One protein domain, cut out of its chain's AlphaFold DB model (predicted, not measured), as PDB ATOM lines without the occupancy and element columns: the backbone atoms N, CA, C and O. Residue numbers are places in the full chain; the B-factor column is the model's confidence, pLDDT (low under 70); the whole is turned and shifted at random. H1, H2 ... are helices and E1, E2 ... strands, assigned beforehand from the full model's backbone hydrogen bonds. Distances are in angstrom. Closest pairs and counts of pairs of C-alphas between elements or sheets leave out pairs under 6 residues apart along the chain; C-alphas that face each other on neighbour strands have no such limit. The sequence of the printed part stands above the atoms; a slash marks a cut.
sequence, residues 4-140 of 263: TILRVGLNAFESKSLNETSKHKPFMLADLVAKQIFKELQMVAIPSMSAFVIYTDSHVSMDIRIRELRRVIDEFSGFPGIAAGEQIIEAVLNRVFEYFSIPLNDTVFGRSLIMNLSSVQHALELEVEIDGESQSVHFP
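Overview. This is residues 4 to 140 of the 263 residues of an uncharacterized protein of Gammaproteobacteria bacterium 50_400_T64 (UniProt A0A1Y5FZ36). A twisted sheet of five strands has the long helix H2 running along one face, over E3 and E1, while H5 packs beside H2. H3 and H4 make a V that reaches past one end of the sheet, and H4 folds back to meet the last part of H2. The printed part has 137 residues, with five named helices and five named strands in the order E1 H1 H2 E2 E3 H3 H4 H5 E4 E5. The sheet order is E2 E3 E1 E4 E5, all antiparallel, and the class is mixed, helices and strands. The whole is compact, with a radius of gyration of the C-alphas of 15.5 A, yet elongated, spanning 53 by 32 by 28 A.

Arrangement. E1, residues 4 to 12, is an inner strand, antiparallel to E3, residues 60 to 64, with N 8 and O 60 at 2.7 A, and to E4, residues 124 to 130, with N 9 and O 127 at 2.8 A. E2, residues 52 to 56, forms a hairpin with E3, with N 55 and O 61 at 2.8 A. E4 forms a hairpin with E5, residues 133 to 139, with N 128 and O 135 at 2.7 A. H1, residues 20 to 23, only just is on the sheet, with 5 pairs of C-alphas within 10 A, and only grazes it with residues 22 to 23. H2, residues 25 to 40, is on one face, two layers in all, at a height over the sheet of 9.4 A; it runs along the strands, at 11 degrees to E3 on the local plane. The closest C-alphas of H2 and E3 are those of Pro 26 and Val 60, 5.9 A apart. E1, H1, H2 and E2 make a split strand-helix-strand unit, two strands running the same way with E3 between them; its crossover is right-handed. H3, residues 66 to 77, touches residues 85 to 89 of H4, residues 82 to 98, with the closest C-alphas, Arg 70 and Gly 85, 6.1 A apart; they are about perpendicular at 71 degrees, but only just. Residues 92 to 96 of H4 touch residues 33 to 40 of H2 at a steep tilt of 47 degrees, opposite ways; the closest C-alphas are those of Glu 40 and Val 92, 6.4 A. H5, residues 108 to 117, touches H2 at a shallow tilt of 25 degrees, opposite ways, with the closest C-alphas, Lys 25 and Leu 117, 6.2 A apart. H4 and H5 are apart, and each only grazes the sheet. Every O i to N i+4 pair is within hydrogen-bond range in H2, H3 and H5, and 12 of 13 are in H4; H1 is too short for such a pair.

Along the chain. E1 begins at C-alpha 4 (33.912, -21.381, 27.353) and is 26.0 A long; H2 is 22.5 A and H4 24.8 A. H4 begins at C-alpha 82 (34.802, -35.517, 37.967). E4 is 19.1 A and E5 19.5 A, ending at C-alpha 139 (43.899, -16.207, 6.159).

Size, cuts and confidence. The C-alphas of Lys 16 and Pro 80, the two farthest apart, are 53.7 A apart. The printed part has no cut, and the link from H2 to E2, 11 residues, is long. The mean pLDDT of the printed part is 72.1; residues 4 to 23, 56 to 61, 77 to 83, 118 to 133 and 136 to 140 are under 70.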
ATOM      1  N   THR A   4      32.902 -22.035  28.187       59.66
ATOM      2  CA  THR A   4      33.912 -21.381  27.353       59.66
ATOM      3  C   THR A   4      33.218 -20.938  26.075       59.66
ATOM      4  O   THR A   4      32.519 -21.732  25.438       59.66
ATOM      5  N   ILE A   5      33.358 -19.665  25.720       59.75
ATOM      6  CA  ILE A   5      32.700 -19.102  24.537       59.75
ATOM      7  C   ILE A   5      33.772 -18.780  23.509       59.75
ATOM      8  O   ILE A   5      34.680 -18.003  23.786       59.75
ATOM      9  N   LEU A   6      33.623 -19.351  22.316       59.47
ATOM     10  CA  LEU A   6      34.376 -18.977  21.130       59.47
ATOM     11  C   LEU A   6      33.512 -18.013  20.311       59.47
ATOM     12  O   LEU A   6      32.474 -18.419  19.799       59.47
ATOM     13  N   ARG A   7      33.899 -16.752  20.132       59.19
ATOM     14  CA  ARG A   7      33.228 -15.869  19.158       59.19
ATOM     15  C   ARG A   7      34.095 -15.702  17.929       59.19
ATOM     16  O   ARG A   7      35.291 -15.534  18.063       59.19
ATOM     17  N   VAL A   8      33.486 -15.751  16.752       57.12
ATOM     18  CA  VAL A   8      34.136 -15.638  15.446       57.12
ATOM     19  C   VAL A   8      33.485 -14.494  14.659       57.12
ATOM     20  O   VAL A   8      32.389 -14.621  14.101       57.12
ATOM     21  N   GLY A   9      34.168 -13.355  14.616       55.00
ATOM     22  CA  GLY A   9      33.842 -12.219  13.758       55.00
ATOM     23  C   GLY A   9      34.572 -12.309  12.418       55.00
ATOM     24  O   GLY A   9      35.627 -12.929  12.329       55.00
ATOM     25  N   LEU A  10      34.019 -11.703  11.364       52.84
ATOM     26  CA  LEU A  10      34.684 -11.600  10.063       52.84
ATOM     27  C   LEU A  10      34.936 -10.137   9.733       52.84
ATOM     28  O   LEU A  10      33.986  -9.386   9.512       52.84
ATOM     29  N   ASN A  11      36.212  -9.776   9.639       55.66
ATOM     30  CA  ASN A  11      36.656  -8.471   9.181       55.66
ATOM     31  C   ASN A  11      37.246  -8.624   7.773       55.66
ATOM     32  O   ASN A  11      38.196  -9.372   7.532       55.66
ATOM     33  N   ALA A  12      36.636  -7.941   6.805       48.62
ATOM     34  CA  ALA A  12      37.186  -7.831   5.460       48.62
ATOM     35  C   ALA A  12      38.071  -6.584   5.393       48.62
ATOM     36  O   ALA A  12      37.583  -5.481   5.633       48.62
ATOM     37  N   PHE A  13      39.346  -6.750   5.026       44.72
ATOM     38  CA  PHE A  13      40.308  -5.644   4.929       44.72
ATOM     39  C   PHE A  13      39.948  -4.594   3.865       44.72
ATOM     40  O   PHE A  13      40.465  -3.481   3.905       44.72
ATOM     41  N   GLU A  14      39.037  -4.906   2.939       42.25
ATOM     42  CA  GLU A  14      38.561  -3.972   1.922       42.25
ATOM     43  C   GLU A  14      37.033  -4.052   1.804       42.25
ATOM     44  O   GLU A  14      36.449  -5.069   1.432       42.25
ATOM     45  N   SER A  15      36.375  -2.952   2.167       37.12
ATOM     46  CA  SER A  15      34.930  -2.796   2.334       37.12
ATOM     47  C   SER A  15      34.159  -2.740   1.006       37.12
ATOM     48  O   SER A  15      33.528  -1.732   0.674       37.12
ATOM     49  N   LYS A  16      34.180  -3.822   0.227       42.78
ATOM     50  CA  LYS A  16      33.190  -4.061  -0.831       42.78
ATOM     51  C   LYS A  16      32.460  -5.361  -0.528       42.78
ATOM     52  O   LYS A  16      33.080  -6.347  -0.153       42.78
ATOM     53  N   SER A  17      31.133  -5.289  -0.613       44.47
ATOM     54  CA  SER A  17      30.154  -6.314  -0.236       44.47
ATOM     55  C   SER A  17      30.712  -7.740  -0.227       44.47
ATOM     56  O   SER A  17      31.034  -8.296  -1.276       44.47
ATOM     57  N   LEU A  18      30.780  -8.342   0.961       50.94
ATOM     58  CA  LEU A  18      31.043  -9.768   1.114       50.94
ATOM     59  C   LEU A  18      30.018 -10.554   0.284       50.94
ATOM     60  O   LEU A  18      28.820 -10.510   0.579       50.94
ATOM     61  N   ASN A  19      30.482 -11.275  -0.740       54.38
ATOM     62  CA  ASN A  19      29.654 -12.235  -1.469       54.38
ATOM     63  C   ASN A  19      29.077 -13.282  -0.494       54.38
ATOM     64  O   ASN A  19      29.671 -13.556   0.553       54.38
ATOM     65  N   GLU A  20      27.941 -13.899  -0.833       54.53
ATOM     66  CA  GLU A  20      27.273 -14.915   0.006       54.53
ATOM     67  C   GLU A  20      28.223 -16.045   0.442       54.53
ATOM     68  O   GLU A  20      28.181 -16.492   1.587       54.53
ATOM     69  N   THR A  21      29.179 -16.418  -0.413       54.03
ATOM     70  CA  THR A  21      30.230 -17.406  -0.124       54.03
ATOM     71  C   THR A  21      31.112 -17.033   1.073       54.03
ATOM     72  O   THR A  21      31.573 -17.913   1.799       54.03
ATOM     73  N   SER A  22      31.347 -15.740   1.308       59.88
ATOM     74  CA  SER A  22      32.160 -15.256   2.428       59.88
ATOM     75  C   SER A  22      31.387 -15.262   3.751       59.88
ATOM     76  O   SER A  22      31.996 -15.432   4.804       59.88
ATOM     77  N   LYS A  23      30.047 -15.167   3.714       64.12
ATOM     78  CA  LYS A  23      29.187 -15.223   4.914       64.12
ATOM     79  C   LYS A  23      29.168 -16.608   5.572       64.12
ATOM     80  O   LYS A  23      28.944 -16.709   6.772       64.12
ATOM     81  N   HIS A  24      29.451 -17.670   4.817       72.00
ATOM     82  CA  HIS A  24      29.506 -19.040   5.346       72.00
ATOM     83  C   HIS A  24      30.841 -19.400   6.021       72.00
ATOM     84  O   HIS A  24      30.930 -20.421   6.702       72.00
ATOM     85  N   LYS A  25      31.892 -18.587   5.863       74.56
ATOM     86  CA  LYS A  25      33.239 -18.905   6.367       74.56
ATOM     87  C   LYS A  25      33.350 -18.931   7.894       74.56
ATOM     88  O   LYS A  25      33.955 -19.880   8.393       74.56
ATOM     89  N   PRO A  26      32.746 -17.996   8.649       73.94
ATOM     90  CA  PRO A  26      32.764 -18.065  10.111       73.94
ATOM     91  C   PRO A  26      32.075 -19.330  10.643       73.94
ATOM     92  O   PRO A  26      32.561 -19.945  11.588       73.94
ATOM     93  N   PHE A  27      31.005 -19.786   9.977       77.00
ATOM     94  CA  PHE A  27      30.343 -21.055  10.298       77.00
ATOM     95  C   PHE A  27      31.256 -22.259  10.036       77.00
ATOM     96  O   PHE A  27      31.385 -23.134  10.888       77.00
ATOM     97  N   MET A  28      31.932 -22.286   8.881       79.25
ATOM     98  CA  MET A  28      32.906 -23.338   8.572       79.25
ATOM     99  C   MET A  28      34.062 -23.369   9.580       79.25
ATOM    100  O   MET A  28      34.510 -24.457   9.930       79.25
ATOM    101  N   LEU A  29      34.544 -22.213  10.058       80.00
ATOM    102  CA  LEU A  29      35.577 -22.176  11.098       80.00
ATOM    103  C   LEU A  29      35.065 -22.815  12.390       80.00
ATOM    104  O   LEU A  29      35.719 -23.718  12.907       80.00
ATOM    105  N   ALA A  30      33.905 -22.377  12.887       80.69
ATOM    106  CA  ALA A  30      33.320 -22.909  14.118       80.69
ATOM    107  C   ALA A  30      33.138 -24.436  14.046       80.69
ATOM    108  O   ALA A  30      33.544 -25.158  14.955       80.69
ATOM    109  N   ASP A  31      32.622 -24.948  12.924       84.44
ATOM    110  CA  ASP A  31      32.470 -26.389  12.700       84.44
ATOM    111  C   ASP A  31      33.819 -27.136  12.655       84.44
ATOM    112  O   ASP A  31      33.959 -28.208  13.249       84.44
ATOM    113  N   LEU A  32      34.842 -26.575  11.999       87.00
ATOM    114  CA  LEU A  32      36.182 -27.172  11.958       87.00
ATOM    115  C   LEU A  32      36.835 -27.223  13.345       87.00
ATOM    116  O   LEU A  32      37.480 -28.221  13.669       87.00
ATOM    117  N   VAL A  33      36.644 -26.192  14.171       86.19
ATOM    118  CA  VAL A  33      37.126 -26.172  15.560       86.19
ATOM    119  C   VAL A  33      36.412 -27.235  16.391       86.19
ATOM    120  O   VAL A  33      37.081 -28.043  17.033       86.19
ATOM    121  N   ALA A  34      35.079 -27.307  16.324       87.44
ATOM    122  CA  ALA A  34      34.297 -28.331  17.019       87.44
ATOM    123  C   ALA A  34      34.765 -29.754  16.664       87.44
ATOM    124  O   ALA A  34      35.023 -30.580  17.544       87.44
ATOM    125  N   LYS A  35      34.957 -30.026  15.366       89.44
ATOM    126  CA  LYS A  35      35.476 -31.310  14.872       89.44
ATOM    127  C   LYS A  35      36.886 -31.602  15.370       89.44
ATOM    128  O   LYS A  35      37.186 -32.751  15.691       89.44
ATOM    129  N   GLN A  36      37.753 -30.593  15.436       90.25
ATOM    130  CA  GLN A  36      39.112 -30.767  15.941       90.25
ATOM    131  C   GLN A  36      39.121 -31.061  17.447       90.25
ATOM    132  O   GLN A  36      39.848 -31.960  17.861       90.25
ATOM    133  N   ILE A  37      38.279 -30.399  18.248       88.19
ATOM    134  CA  ILE A  37      38.128 -30.692  19.685       88.19
ATOM    135  C   ILE A  37      37.676 -32.142  19.888       88.19
ATOM    136  O   ILE A  37      38.317 -32.893  20.620       88.19
ATOM    137  N   PHE A  38      36.625 -32.581  19.189       88.56
ATOM    138  CA  PHE A  38      36.184 -33.978  19.253       88.56
ATOM    139  C   PHE A  38      37.253 -34.958  18.779       88.56
ATOM    140  O   PHE A  38      37.388 -36.033  19.352       88.56
ATOM    141  N   LYS A  39      38.048 -34.606  17.767       88.94
ATOM    142  CA  LYS A  39      39.159 -35.445  17.314       88.94
ATOM    143  C   LYS A  39      40.234 -35.614  18.387       88.94
ATOM    144  O   LYS A  39      40.679 -36.738  18.597       88.94
ATOM    145  N   GLU A  40      40.635 -34.539  19.058       87.50
ATOM    146  CA  GLU A  40      41.614 -34.587  20.155       87.50
ATOM    147  C   GLU A  40      41.080 -35.371  21.364       87.50
ATOM    148  O   GLU A  40      41.831 -36.107  21.999       87.50
ATOM    149  N   LEU A  41      39.769 -35.308  21.616       85.19
ATOM    150  CA  LEU A  41      39.088 -36.135  22.617       85.19
ATOM    151  C   LEU A  41      38.838 -37.588  22.165       85.19
ATOM    152  O   LEU A  41      38.309 -38.378  22.936       85.19
ATOM    153  N   GLN A  42      39.213 -37.961  20.934       84.44
ATOM    154  CA  GLN A  42      38.971 -39.284  20.330       84.44
ATOM    155  C   GLN A  42      37.478 -39.636  20.145       84.44
ATOM    156  O   GLN A  42      37.081 -40.798  20.145       84.44
ATOM    157  N   MET A  43      36.645 -38.624  19.911       82.81
ATOM    158  CA  MET A  43      35.177 -38.685  19.856       82.81
ATOM    159  C   MET A  43      34.620 -38.356  18.460       82.81
ATOM    160  O   MET A  43      33.554 -37.767  18.311       82.81
ATOM    161  N   VAL A  44      35.338 -38.742  17.401       81.44
ATOM    162  CA  VAL A  44      35.039 -38.353  16.004       81.44
ATOM    163  C   VAL A  44      33.670 -38.852  15.508       81.44
ATOM    164  O   VAL A  44      33.093 -38.263  14.599       81.44
ATOM    165  N   ALA A  45      33.135 -39.927  16.095       82.12
ATOM    166  CA  ALA A  45      31.838 -40.496  15.717       82.12
ATOM    167  C   ALA A  45      30.631 -39.713  16.269       82.12
ATOM    168  O   ALA A  45      29.491 -40.016  15.916       82.12
ATOM    169  N   ILE A  46      30.864 -38.732  17.144       80.75
ATOM    170  CA  ILE A  46      29.806 -38.020  17.855       80.75
ATOM    171  C   ILE A  46      29.430 -36.746  17.088       80.75
ATOM    172  O   ILE A  46      30.317 -35.998  16.671       80.75
ATOM    173  N   PRO A  47      28.130 -36.456  16.894       81.94
ATOM    174  CA  PRO A  47      27.700 -35.213  16.263       81.94
ATOM    175  C   PRO A  47      28.140 -33.980  17.064       81.94
ATOM    176  O   PRO A  47      27.839 -33.877  18.250       81.94
ATOM    177  N   SER A  48      28.784 -32.997  16.424       78.81
ATOM    178  CA  SER A  48      29.243 -31.754  17.080       78.81
ATOM    179  C   SER A  48      28.130 -31.042  17.871       78.81
ATOM    180  O   SER A  48      28.351 -30.524  18.963       78.81
ATOM    181  N   MET A  49      26.890 -31.085  17.374       80.12
ATOM    182  CA  MET A  49      25.715 -30.504  18.041       80.12
ATOM    183  C   MET A  49      25.424 -31.073  19.444       80.12
ATOM    184  O   MET A  49      24.653 -30.477  20.191       80.12
ATOM    185  N   SER A  50      26.025 -32.208  19.814       79.50
ATOM    186  CA  SER A  50      25.884 -32.807  21.144       79.50
ATOM    187  C   SER A  50      26.571 -32.001  22.248       79.50
ATOM    188  O   SER A  50      26.190 -32.144  23.405       79.50
ATOM    189  N   ALA A  51      27.564 -31.166  21.919       81.44
ATOM    190  CA  ALA A  51      28.322 -30.410  22.921       81.44
ATOM    191  C   ALA A  51      28.672 -28.966  22.515       81.44
ATOM    192  O   ALA A  51      29.161 -28.193  23.343       81.44
ATOM    193  N   PHE A  52      28.375 -28.582  21.272       83.56
ATOM    194  CA  PHE A  52      28.616 -27.244  20.741       83.56
ATOM    195  C   PHE A  52      27.318 -26.637  20.218       83.56
ATOM    196  O   PHE A  52      26.531 -27.317  19.555       83.56
ATOM    197  N   VAL A  53      27.109 -25.344  20.469       79.88
ATOM    198  CA  VAL A  53      25.999 -24.592  19.870       79.88
ATOM    199  C   VAL A  53      26.528 -23.379  19.140       79.88
ATOM    200  O   VAL A  53      27.227 -22.559  19.724       79.88
ATOM    201  N   ILE A  54      26.176 -23.277  17.860       76.88
ATOM    202  CA  ILE A  54      26.579 -22.175  16.993       76.88
ATOM    203  C   ILE A  54      25.415 -21.186  16.888       76.88
ATOM    204  O   ILE A  54      24.319 -21.557  16.471       76.88
ATOM    205  N   TYR A  55      25.664 -19.935  17.256       73.69
ATOM    206  CA  TYR A  55      24.750 -18.806  17.128       73.69
ATOM    207  C   TYR A  55      25.172 -17.921  15.957       73.69
ATOM    208  O   TYR A  55      26.365 -17.738  15.700       73.69
ATOM    209  N   THR A  56      24.189 -17.362  15.256       68.19
ATOM    210  CA  THR A  56      24.398 -16.507  14.083       68.19
ATOM    211  C   THR A  56      23.676 -15.178  14.273       68.19
ATOM    212  O   THR A  56      22.457 -15.128  14.122       68.19
ATOM    213  N   ASP A  57      24.431 -14.120  14.562       68.50
ATOM    214  CA  ASP A  57      23.932 -12.745  14.690       68.50
ATOM    215  C   ASP A  57      24.760 -11.812  13.779       68.50
ATOM    216  O   ASP A  57      25.023 -12.142  12.621       68.50
ATOM    217  N   SER A  58      25.222 -10.657  14.280       61.75
ATOM    218  CA  SER A  58      26.242  -9.836  13.602       61.75
ATOM    219  C   SER A  58      27.596 -10.547  13.486       61.75
ATOM    220  O   SER A  58      28.421 -10.179  12.650       61.75
ATOM    221  N   HIS A  59      27.806 -11.582  14.303       65.25
ATOM    222  CA  HIS A  59      28.972 -12.460  14.321       65.25
ATOM    223  C   HIS A  59      28.506 -13.916  14.431       65.25
ATOM    224  O   HIS A  59      27.357 -14.185  14.797       65.25
ATOM    225  N   VAL A  60      29.394 -14.866  14.143       68.25
ATOM    226  CA  VAL A  60      29.147 -16.279  14.450       68.25
ATOM    227  C   VAL A  60      29.793 -16.581  15.788       68.25
ATOM    228  O   VAL A  60      30.971 -16.321  15.966       68.25
ATOM    229  N   SER A  61      29.057 -17.128  16.747       69.75
ATOM    230  CA  SER A  61      29.646 -17.573  18.015       69.75
ATOM    231  C   SER A  61      29.358 -19.042  18.254       69.75
ATOM    232  O   SER A  61      28.333 -19.556  17.829       69.75
ATOM    233  N   MET A  62      30.283 -19.731  18.902       79.81
ATOM    234  CA  MET A  62      30.186 -21.118  19.305       79.81
ATOM    235  C   MET A  62      30.318 -21.197  20.826       79.81
ATOM    236  O   MET A  62      31.361 -20.895  21.401       79.81
ATOM    237  N   ASP A  63      29.241 -21.620  21.475       79.19
ATOM    238  CA  ASP A  63      29.215 -21.943  22.899       79.19
ATOM    239  C   ASP A  63      29.693 -23.383  23.096       79.19
ATOM    240  O   ASP A  63      29.094 -24.328  22.562       79.19
ATOM    241  N   ILE A  64      30.784 -23.545  23.846       82.00
ATOM    242  CA  ILE A  64      31.342 -24.842  24.217       82.00
ATOM    243  C   ILE A  64      30.758 -25.229  25.572       82.00
ATOM    244  O   ILE A  64      31.139 -24.720  26.632       82.00
ATOM    245  N   ARG A  65      29.817 -26.173  25.549       81.88
ATOM    246  CA  ARG A  65      29.096 -26.604  26.747       81.88
ATOM    247  C   ARG A  65      29.915 -27.647  27.494       81.88
ATOM    248  O   ARG A  65      29.704 -28.842  27.319       81.88
ATOM    249  N   ILE A  66      30.816 -27.191  28.365       80.44
ATOM    250  CA  ILE A  66      31.735 -28.042  29.151       80.44
ATOM    251  C   ILE A  66      31.004 -29.188  29.865       80.44
ATOM    252  O   ILE A  66      31.457 -30.330  29.836       80.44
ATOM    253  N   ARG A  67      29.825 -28.919  30.445       81.00
ATOM    254  CA  ARG A  67      29.000 -29.952  31.098       81.00
ATOM    255  C   ARG A  67      28.510 -31.034  30.131       81.00
ATOM    256  O   ARG A  67      28.494 -32.204  30.498       81.00
ATOM    257  N   GLU A  68      28.125 -30.657  28.912       82.25
ATOM    258  CA  GLU A  68      27.697 -31.615  27.886       82.25
ATOM    259  C   GLU A  68      28.898 -32.392  27.345       82.25
ATOM    260  O   GLU A  68      28.832 -33.614  27.292       82.25
ATOM    261  N   LEU A  69      30.017 -31.714  27.041       81.88
ATOM    262  CA  LEU A  69      31.286 -32.354  26.663       81.88
ATOM    263  C   LEU A  69      31.672 -33.438  27.662       81.88
ATOM    264  O   LEU A  69      31.979 -34.563  27.281       81.88
ATOM    265  N   ARG A  70      31.598 -33.106  28.949       81.12
ATOM    266  CA  ARG A  70      31.885 -34.034  30.029       81.12
ATOM    267  C   ARG A  70      30.923 -35.211  30.059       81.12
ATOM    268  O   ARG A  70      31.392 -36.336  30.147       81.12
ATOM    269  N   ARG A  71      29.610 -34.975  29.943       82.19
ATOM    270  CA  ARG A  71      28.639 -36.078  29.859       82.19
ATOM    271  C   ARG A  71      29.008 -37.023  28.718       82.19
ATOM    272  O   ARG A  71      29.012 -38.232  28.904       82.19
ATOM    273  N   VAL A  72      29.370 -36.466  27.565       80.19
ATOM    274  CA  VAL A  72      29.744 -37.264  26.399       80.19
ATOM    275  C   VAL A  72      31.058 -38.031  26.647       80.19
ATOM    276  O   VAL A  72      31.160 -39.195  26.274       80.19
ATOM    277  N   ILE A  73      32.052 -37.438  27.316       79.81
ATOM    278  CA  ILE A  73      33.284 -38.137  27.722       79.81
ATOM    279  C   ILE A  73      32.948 -39.290  28.677       79.81
ATOM    280  O   ILE A  73      33.332 -40.427  28.402       79.81
ATOM    281  N   ASP A  74      32.195 -39.030  29.744       78.50
ATOM    282  CA  ASP A  74      31.815 -40.032  30.748       78.50
ATOM    283  C   ASP A  74      31.057 -41.211  30.099       78.50
ATOM    284  O   ASP A  74      31.317 -42.372  30.420       78.50
ATOM    285  N   GLU A  75      30.177 -40.927  29.132       76.56
ATOM    286  CA  GLU A  75      29.412 -41.927  28.374       76.56
ATOM    287  C   GLU A  75      30.279 -42.776  27.425       76.56
ATOM    288  O   GLU A  75      30.039 -43.976  27.294       76.56
ATOM    289  N   PHE A  76      31.274 -42.183  26.753       70.69
ATOM    290  CA  PHE A  76      32.001 -42.846  25.657       70.69
ATOM    291  C   PHE A  76      33.377 -43.396  26.025       70.69
ATOM    292  O   PHE A  76      33.848 -44.339  25.391       70.69
ATOM    293  N   SER A  77      34.042 -42.811  27.014       64.56
ATOM    294  CA  SER A  77      35.442 -43.129  27.330       64.56
ATOM    295  C   SER A  77      35.619 -43.846  28.667       64.56
ATOM    296  O   SER A  77      36.711 -44.327  28.962       64.56
ATOM    297  N   GLY A  78      34.548 -43.977  29.461       59.56
ATOM    298  CA  GLY A  78      34.561 -44.735  30.711       59.56
ATOM    299  C   GLY A  78      35.530 -44.188  31.764       59.56
ATOM    300  O   GLY A  78      35.903 -44.933  32.671       59.56
ATOM    301  N   PHE A  79      35.961 -42.922  31.656       58.78
ATOM    302  CA  PHE A  79      36.852 -42.294  32.630       58.78
ATOM    303  C   PHE A  79      36.144 -42.154  33.986       58.78
ATOM    304  O   PHE A  79      35.144 -41.445  34.097       58.78
ATOM    305  N   PRO A  80      36.651 -42.784  35.059       46.84
ATOM    306  CA  PRO A  80      36.064 -42.632  36.376       46.84
ATOM    307  C   PRO A  80      36.623 -41.365  37.040       46.84
ATOM    308  O   PRO A  80      37.700 -41.395  37.630       46.84
ATOM    309  N   GLY A  81      35.894 -40.245  36.983       55.69
ATOM    310  CA  GLY A  81      36.128 -39.129  37.909       55.69
ATOM    311  C   GLY A  81      35.876 -37.716  37.376       55.69
ATOM    312  O   GLY A  81      36.364 -37.322  36.323       55.69
ATOM    313  N   ILE A  82      35.197 -36.916  38.207       55.22
ATOM    314  CA  ILE A  82      34.802 -35.517  37.967       55.22
ATOM    315  C   ILE A  82      35.983 -34.607  37.590       55.22
ATOM    316  O   ILE A  82      35.899 -33.855  36.624       55.22
ATOM    317  N   ALA A  83      37.083 -34.686  38.344       60.19
ATOM    318  CA  ALA A  83      38.231 -33.796  38.174       60.19
ATOM    319  C   ALA A  83      39.098 -34.151  36.953       60.19
ATOM    320  O   ALA A  83      39.712 -33.268  36.363       60.19
ATOM    321  N   ALA A  84      39.133 -35.428  36.557       70.75
ATOM    322  CA  ALA A  84      39.929 -35.877  35.418       70.75
ATOM    323  C   ALA A  84      39.312 -35.418  34.088       70.75
ATOM    324  O   ALA A  84      40.030 -34.941  33.214       70.75
ATOM    325  N   GLY A  85      37.982 -35.498  33.955       72.38
ATOM    326  CA  GLY A  85      37.278 -35.068  32.744       72.38
ATOM    327  C   GLY A  85      37.424 -33.571  32.464       72.38
ATOM    328  O   GLY A  85      37.711 -33.186  31.334       72.38
ATOM    329  N   GLU A  86      37.294 -32.723  33.488       77.56
ATOM    330  CA  GLU A  86      37.459 -31.269  33.332       77.56
ATOM    331  C   GLU A  86      38.887 -30.893  32.926       77.56
ATOM    332  O   GLU A  86      39.061 -30.125  31.984       77.56
ATOM    333  N   GLN A  87      39.900 -31.504  33.547       80.88
ATOM    334  CA  GLN A  87      41.303 -31.277  33.183       80.88
ATOM    335  C   GLN A  87      41.618 -31.719  31.749       80.88
ATOM    336  O   GLN A  87      42.364 -31.041  31.047       80.88
ATOM    337  N   ILE A  88      41.046 -32.840  31.291       84.00
ATOM    338  CA  ILE A  88      41.211 -33.311  29.909       84.00
ATOM    339  C   ILE A  88      40.570 -32.324  28.928       84.00
ATOM    340  O   ILE A  88      41.199 -31.970  27.932       84.00
ATOM    341  N   ILE A  89      39.344 -31.870  29.208       84.62
ATOM    342  CA  ILE A  89      38.655 -30.885  28.364       84.62
ATOM    343  C   ILE A  89      39.485 -29.606  28.282       84.62
ATOM    344  O   ILE A  89      39.758 -29.134  27.182       84.62
ATOM    345  N   GLU A  90      39.923 -29.075  29.420       83.69
ATOM    346  CA  GLU A  90      40.721 -27.850  29.483       83.69
ATOM    347  C   GLU A  90      42.040 -27.993  28.710       83.69
ATOM    348  O   GLU A  90      42.369 -27.142  27.885       83.69
ATOM    349  N   ALA A  91      42.758 -29.107  28.882       84.75
ATOM    350  CA  ALA A  91      43.990 -29.379  28.143       84.75
ATOM    351  C   ALA A  91      43.763 -29.455  26.623       84.75
ATOM    352  O   ALA A  91      44.567 -28.931  25.850       84.75
ATOM    353  N   VAL A  92      42.667 -30.082  26.182       88.06
ATOM    354  CA  VAL A  92      42.319 -30.155  24.757       88.06
ATOM    355  C   VAL A  92      41.936 -28.787  24.206       88.06
ATOM    356  O   VAL A  92      42.407 -28.428  23.128       88.06
ATOM    357  N   LEU A  93      41.111 -28.020  24.922       85.19
ATOM    358  CA  LEU A  93      40.720 -26.676  24.499       85.19
ATOM    359  C   LEU A  93      41.949 -25.781  24.352       85.19
ATOM    360  O   LEU A  93      42.151 -25.214  23.281       85.19
ATOM    361  N   ASN A  94      42.822 -25.755  25.363       84.75
ATOM    362  CA  ASN A  94      44.068 -24.991  25.323       84.75
ATOM    363  C   ASN A  94      44.930 -25.386  24.122       84.75
ATOM    364  O   ASN A  94      45.377 -24.520  23.378       84.75
ATOM    365  N   ARG A  95      45.093 -26.688  23.861       85.56
ATOM    366  CA  ARG A  95      45.867 -27.179  22.714       85.56
ATOM    367  C   ARG A  95      45.261 -26.771  21.369       85.56
ATOM    368  O   ARG A  95      45.992 -26.420  20.448       85.56
ATOM    369  N   VAL A  96      43.939 -26.865  21.220       86.06
ATOM    370  CA  VAL A  96      43.266 -26.487  19.968       86.06
ATOM    371  C   VAL A  96      43.360 -24.981  19.743       86.06
ATOM    372  O   VAL A  96      43.573 -24.548  18.612       86.06
ATOM    373  N   PHE A  97      43.230 -24.192  20.805       83.69
ATOM    374  CA  PHE A  97      43.288 -22.739  20.729       83.69
ATOM    375  C   PHE A  97      44.705 -22.197  20.548       83.69
ATOM    376  O   PHE A  97      44.888 -21.221  19.825       83.69
ATOM    377  N   GLU A  98      45.720 -22.879  21.073       83.88
ATOM    378  CA  GLU A  98      47.130 -22.560  20.823       83.88
ATOM    379  C   GLU A  98      47.466 -22.568  19.320       83.88
ATOM    380  O   GLU A  98      48.305 -21.790  18.863       83.88
ATOM    381  N   TYR A  99      46.756 -23.362  18.505       82.50
ATOM    382  CA  TYR A  99      46.935 -23.339  17.051       82.50
ATOM    383  C   TYR A  99      46.611 -21.989  16.403       82.50
ATOM    384  O   TYR A  99      47.107 -21.737  15.308       82.50
ATOM    385  N   PHE A 100      45.816 -21.130  17.044       77.12
ATOM    386  CA  PHE A 100      45.545 -19.771  16.563       77.12
ATOM    387  C   PHE A 100      46.639 -18.770  16.946       77.12
ATOM    388  O   PHE A 100      46.742 -17.717  16.326       77.12
ATOM    389  N   SER A 101      47.494 -19.119  17.909       77.62
ATOM    390  CA  SER A 101      48.625 -18.297  18.358       77.62
ATOM    391  C   SER A 101      49.936 -18.588  17.603       77.62
ATOM    392  O   SER A 101      50.919 -17.867  17.764       77.62
ATOM    393  N   ILE A 102      49.970 -19.634  16.770       79.31
ATOM    394  CA  ILE A 102      51.135 -20.083  15.986       79.31
ATOM    395  C   ILE A 102      50.837 -19.880  14.487       79.31
ATOM    396  O   ILE A 102      49.672 -19.963  14.088       79.31
ATOM    397  N   PRO A 103      51.839 -19.652  13.609       79.25
ATOM    398  CA  PRO A 103      51.601 -19.616  12.168       79.25
ATOM    399  C   PRO A 103      50.846 -20.861  11.671       79.25
ATOM    400  O   PRO A 103      51.342 -21.985  11.725       79.25
ATOM    401  N   LEU A 104      49.638 -20.663  11.130       77.88
ATOM    402  CA  LEU A 104      48.737 -21.754  10.726       77.88
ATOM    403  C   LEU A 104      49.355 -22.740   9.717       77.88
ATOM    404  O   LEU A 104      48.959 -23.903   9.660       77.88
ATOM    405  N   ASN A 105      50.330 -22.304   8.916       77.56
ATOM    406  CA  ASN A 105      51.018 -23.173   7.958       77.56
ATOM    407  C   ASN A 105      51.864 -24.265   8.627       77.56
ATOM    408  O   ASN A 105      52.129 -25.298   7.998       77.56
ATOM    409  N   ASP A 106      52.242 -24.082   9.890       82.44
ATOM    410  CA  ASP A 106      53.161 -24.978  10.588       82.44
ATOM    411  C   ASP A 106      52.435 -26.226  11.109       82.44
ATOM    412  O   ASP A 106      53.026 -27.304  11.221       82.44
ATOM    413  N   THR A 107      51.116 -26.147  11.312       82.19
ATOM    414  CA  THR A 107      50.322 -27.225  11.916       82.19
ATOM    415  C   THR A 107      49.403 -27.913  10.904       82.19
ATOM    416  O   THR A 107      48.945 -27.324   9.926       82.19
ATOM    417  N   VAL A 108      49.117 -29.206  11.109       84.25
ATOM    418  CA  VAL A 108      48.205 -29.968  10.225       84.25
ATOM    419  C   VAL A 108      46.789 -29.387  10.269       84.25
ATOM    420  O   VAL A 108      46.143 -29.263   9.228       84.25
ATOM    421  N   PHE A 109      46.322 -29.015  11.465       84.50
ATOM    422  CA  PHE A 109      45.030 -28.363  11.650       84.50
ATOM    423  C   PHE A 109      44.997 -26.997  10.961       84.50
ATOM    424  O   PHE A 109      44.098 -26.759  10.160       84.50
ATOM    425  N   GLY A 110      46.012 -26.151  11.159       82.69
ATOM    426  CA  GLY A 110      46.086 -24.836  10.523       82.69
ATOM    427  C   GLY A 110      46.152 -24.904   8.993       82.69
ATOM    428  O   GLY A 110      45.415 -24.189   8.317       82.69
ATOM    429  N   ARG A 111      46.909 -25.850   8.413       81.38
ATOM    430  CA  ARG A 111      46.884 -26.105   6.958       81.38
ATOM    431  C   ARG A 111      45.506 -26.549   6.467       81.38
ATOM    432  O   ARG A 111      45.080 -26.139   5.389       81.38
ATOM    433  N   SER A 112      44.792 -27.360   7.250       81.25
ATOM    434  CA  SER A 112      43.418 -27.773   6.934       81.25
ATOM    435  C   SER A 112      42.433 -26.603   7.019       81.25
ATOM    436  O   SER A 112      41.605 -26.445   6.118       81.25
ATOM    437  N   LEU A 113      42.554 -25.746   8.038       79.25
ATOM    438  CA  LEU A 113      41.787 -24.507   8.166       79.25
ATOM    439  C   LEU A 113      42.009 -23.609   6.950       79.25
ATOM    440  O   LEU A 113      41.043 -23.231   6.290       79.25
ATOM    441  N   ILE A 114      43.270 -23.342   6.594       77.12
ATOM    442  CA  ILE A 114      43.613 -22.568   5.400       77.12
ATOM    443  C   ILE A 114      42.999 -23.223   4.167       77.12
ATOM    444  O   ILE A 114      42.334 -22.543   3.400       77.12
ATOM    445  N   MET A 115      43.141 -24.531   3.962       76.44
ATOM    446  CA  MET A 115      42.602 -25.201   2.775       76.44
ATOM    447  C   MET A 115      41.074 -25.069   2.647       76.44
ATOM    448  O   MET A 115      40.594 -24.772   1.553       76.44
ATOM    449  N   ASN A 116      40.327 -25.256   3.740       74.31
ATOM    450  CA  ASN A 116      38.860 -25.207   3.747       74.31
ATOM    451  C   ASN A 116      38.308 -23.772   3.696       74.31
ATOM    452  O   ASN A 116      37.255 -23.510   3.106       74.31
ATOM    453  N   LEU A 117      39.019 -22.820   4.302       70.94
ATOM    454  CA  LEU A 117      38.572 -21.433   4.416       70.94
ATOM    455  C   LEU A 117      39.118 -20.545   3.289       70.94
ATOM    456  O   LEU A 117      38.449 -19.586   2.908       70.94
ATOM    457  N   SER A 118      40.223 -20.923   2.643       62.59
ATOM    458  CA  SER A 118      40.788 -20.224   1.482       62.59
ATOM    459  C   SER A 118      39.919 -20.390   0.231       62.59
ATOM    460  O   SER A 118      39.960 -21.392  -0.487       62.59
ATOM    461  N   SER A 119      39.121 -19.370  -0.057       57.12
ATOM    462  CA  SER A 119      38.429 -19.224  -1.344       57.12
ATOM    463  C   SER A 119      38.260 -17.765  -1.759       57.12
ATOM    464  O   SER A 119      37.422 -17.469  -2.605       57.12
ATOM    465  N   VAL A 120      38.986 -16.840  -1.130       52.75
ATOM    466  CA  VAL A 120      38.718 -15.410  -1.273       52.75
ATOM    467  C   VAL A 120      39.849 -14.760  -2.057       52.75
ATOM    468  O   VAL A 120      41.025 -14.993  -1.782       52.75
ATOM    469  N   GLN A 121      39.464 -13.926  -3.023       49.69
ATOM    470  CA  GLN A 121      40.348 -13.024  -3.769       49.69
ATOM    471  C   GLN A 121      40.964 -11.927  -2.870       49.69
ATOM    472  O   GLN A 121      41.754 -11.117  -3.341       49.69
ATOM    473  N   HIS A 122      40.613 -11.914  -1.580       52.09
ATOM    474  CA  HIS A 122      40.982 -10.910  -0.590       52.09
ATOM    475  C   HIS A 122      41.507 -11.582   0.677       52.09
ATOM    476  O   HIS A 122      41.124 -12.710   1.002       52.09
ATOM    477  N   ALA A 123      42.387 -10.875   1.386       55.66
ATOM    478  CA  ALA A 123      42.824 -11.281   2.710       55.66
ATOM    479  C   ALA A 123      41.619 -11.213   3.652       55.66
ATOM    480  O   ALA A 123      40.861 -10.239   3.634       55.66
ATOM    481  N   LEU A 124      41.424 -12.267   4.436       61.66
ATOM    482  CA  LEU A 124      40.300 -12.386   5.353       61.66
ATOM    483  C   LEU A 124      40.857 -12.505   6.766       61.66
ATOM    484  O   LEU A 124      41.730 -13.337   7.015       61.66
ATOM    485  N   GLU A 125      40.367 -11.661   7.664       66.19
ATOM    486  CA  GLU A 125      40.675 -11.726   9.086       66.19
ATOM    487  C   GLU A 125      39.458 -12.262   9.822       66.19
ATOM    488  O   GLU A 125      38.339 -11.769   9.650       66.19
ATOM    489  N   LEU A 126      39.675 -13.311  10.607       67.31
ATOM    490  CA  LEU A 126      38.687 -13.788  11.560       67.31
ATOM    491  C   LEU A 126      39.141 -13.364  12.948       67.31
ATOM    492  O   LEU A 126      40.211 -13.770  13.391       67.31
ATOM    493  N   GLU A 127      38.335 -12.556  13.621       65.94
ATOM    494  CA  GLU A 127      38.539 -12.263  15.037       65.94
ATOM    495  C   GLU A 127      37.939 -13.398  15.852       65.94
ATOM    496  O   GLU A 127      36.775 -13.755  15.668       65.94
ATOM    497  N   VAL A 128      38.750 -13.973  16.726       65.31
ATOM    498  CA  VAL A 128      38.420 -15.101  17.577       65.31
ATOM    499  C   VAL A 128      38.513 -14.646  19.030       65.31
ATOM    500  O   VAL A 128      39.604 -14.424  19.537       65.31
ATOM    501  N   GLU A 129      37.379 -14.499  19.708       64.31
ATOM    502  CA  GLU A 129      37.338 -14.221  21.149       64.31
ATOM    503  C   GLU A 129      37.209 -15.543  21.911       64.31
ATOM    504  O   GLU A 129      36.290 -16.317  21.632       64.31
ATOM    505  N   ILE A 130      38.104 -15.787  22.869       65.56
ATOM    506  CA  ILE A 130      38.099 -16.955  23.758       65.56
ATOM    507  C   ILE A 130      38.131 -16.437  25.189       65.56
ATOM    508  O   ILE A 130      39.097 -15.802  25.596       65.56
ATOM    509  N   ASP A 131      37.059 -16.668  25.944       67.38
ATOM    510  CA  ASP A 131      36.954 -16.266  27.357       67.38
ATOM    511  C   ASP A 131      37.297 -14.781  27.623       67.38
ATOM    512  O   ASP A 131      37.767 -14.404  28.695       67.38
ATOM    513  N   GLY A 132      36.999 -13.918  26.643       67.25
ATOM    514  CA  GLY A 132      37.237 -12.472  26.687       67.25
ATOM    515  C   GLY A 132      38.569 -12.019  26.081       67.25
ATOM    516  O   GLY A 132      38.766 -10.818  25.896       67.25
ATOM    517  N   GLU A 133      39.465 -12.943  25.730       69.56
ATOM    518  CA  GLU A 133      40.711 -12.641  25.027       69.56
ATOM    519  C   GLU A 133      40.502 -12.722  23.513       69.56
ATOM    520  O   GLU A 133      40.076 -13.749  22.987       69.56
ATOM    521  N   SER A 134      40.792 -11.630  22.801       70.56
ATOM    522  CA  SER A 134      40.650 -11.568  21.344       70.56
ATOM    523  C   SER A 134      41.958 -11.928  20.644       70.56
ATOM    524  O   SER A 134      43.016 -11.379  20.954       70.56
ATOM    525  N   GLN A 135      41.871 -12.834  19.677       70.62
ATOM    526  CA  GLN A 135      42.951 -13.261  18.798       70.62
ATOM    527  C   GLN A 135      42.518 -13.074  17.345       70.62
ATOM    528  O   GLN A 135      41.420 -13.477  16.970       70.62
ATOM    529  N   SER A 136      43.368 -12.500  16.497       66.31
ATOM    530  CA  SER A 136      43.084 -12.412  15.066       66.31
ATOM    531  C   SER A 136      43.743 -13.548  14.295       66.31
ATOM    532  O   SER A 136      44.925 -13.858  14.444       66.31
ATOM    533  N   VAL A 137      42.959 -14.179  13.426       68.50
ATOM    534  CA  VAL A 137      43.402 -15.253  12.548       68.50
ATOM    535  C   VAL A 137      43.385 -14.739  11.119       68.50
ATOM    536  O   VAL A 137      42.329 -14.550  10.509       68.50
ATOM    537  N   HIS A 138      44.577 -14.526  10.569       66.88
ATOM    538  CA  HIS A 138      44.740 -14.062   9.197       66.88
ATOM    539  C   HIS A 138      44.795 -15.239   8.223       66.88
ATOM    540  O   HIS A 138      45.676 -16.099   8.297       66.88
ATOM    541  N   PHE A 139      43.882 -15.246   7.253       64.62
ATOM    542  CA  PHE A 139      43.899 -16.207   6.159       64.62
ATOM    543  C   PHE A 139      44.611 -15.597   4.952       64.62
ATOM    544  O   PHE A 139      44.179 -14.554   4.447       64.62
ATOM    545  N   PRO A 140      45.691 -16.232   4.459       57.75
ATOM    546  CA  PRO A 140      46.397 -15.727   3.295       57.75
ATOM    547  C   PRO A 140      45.486 -15.769   2.064       57.75
ATOM    548  O   PRO A 140      44.683 -16.693   1.891       57.75
TER     549      PRO A 140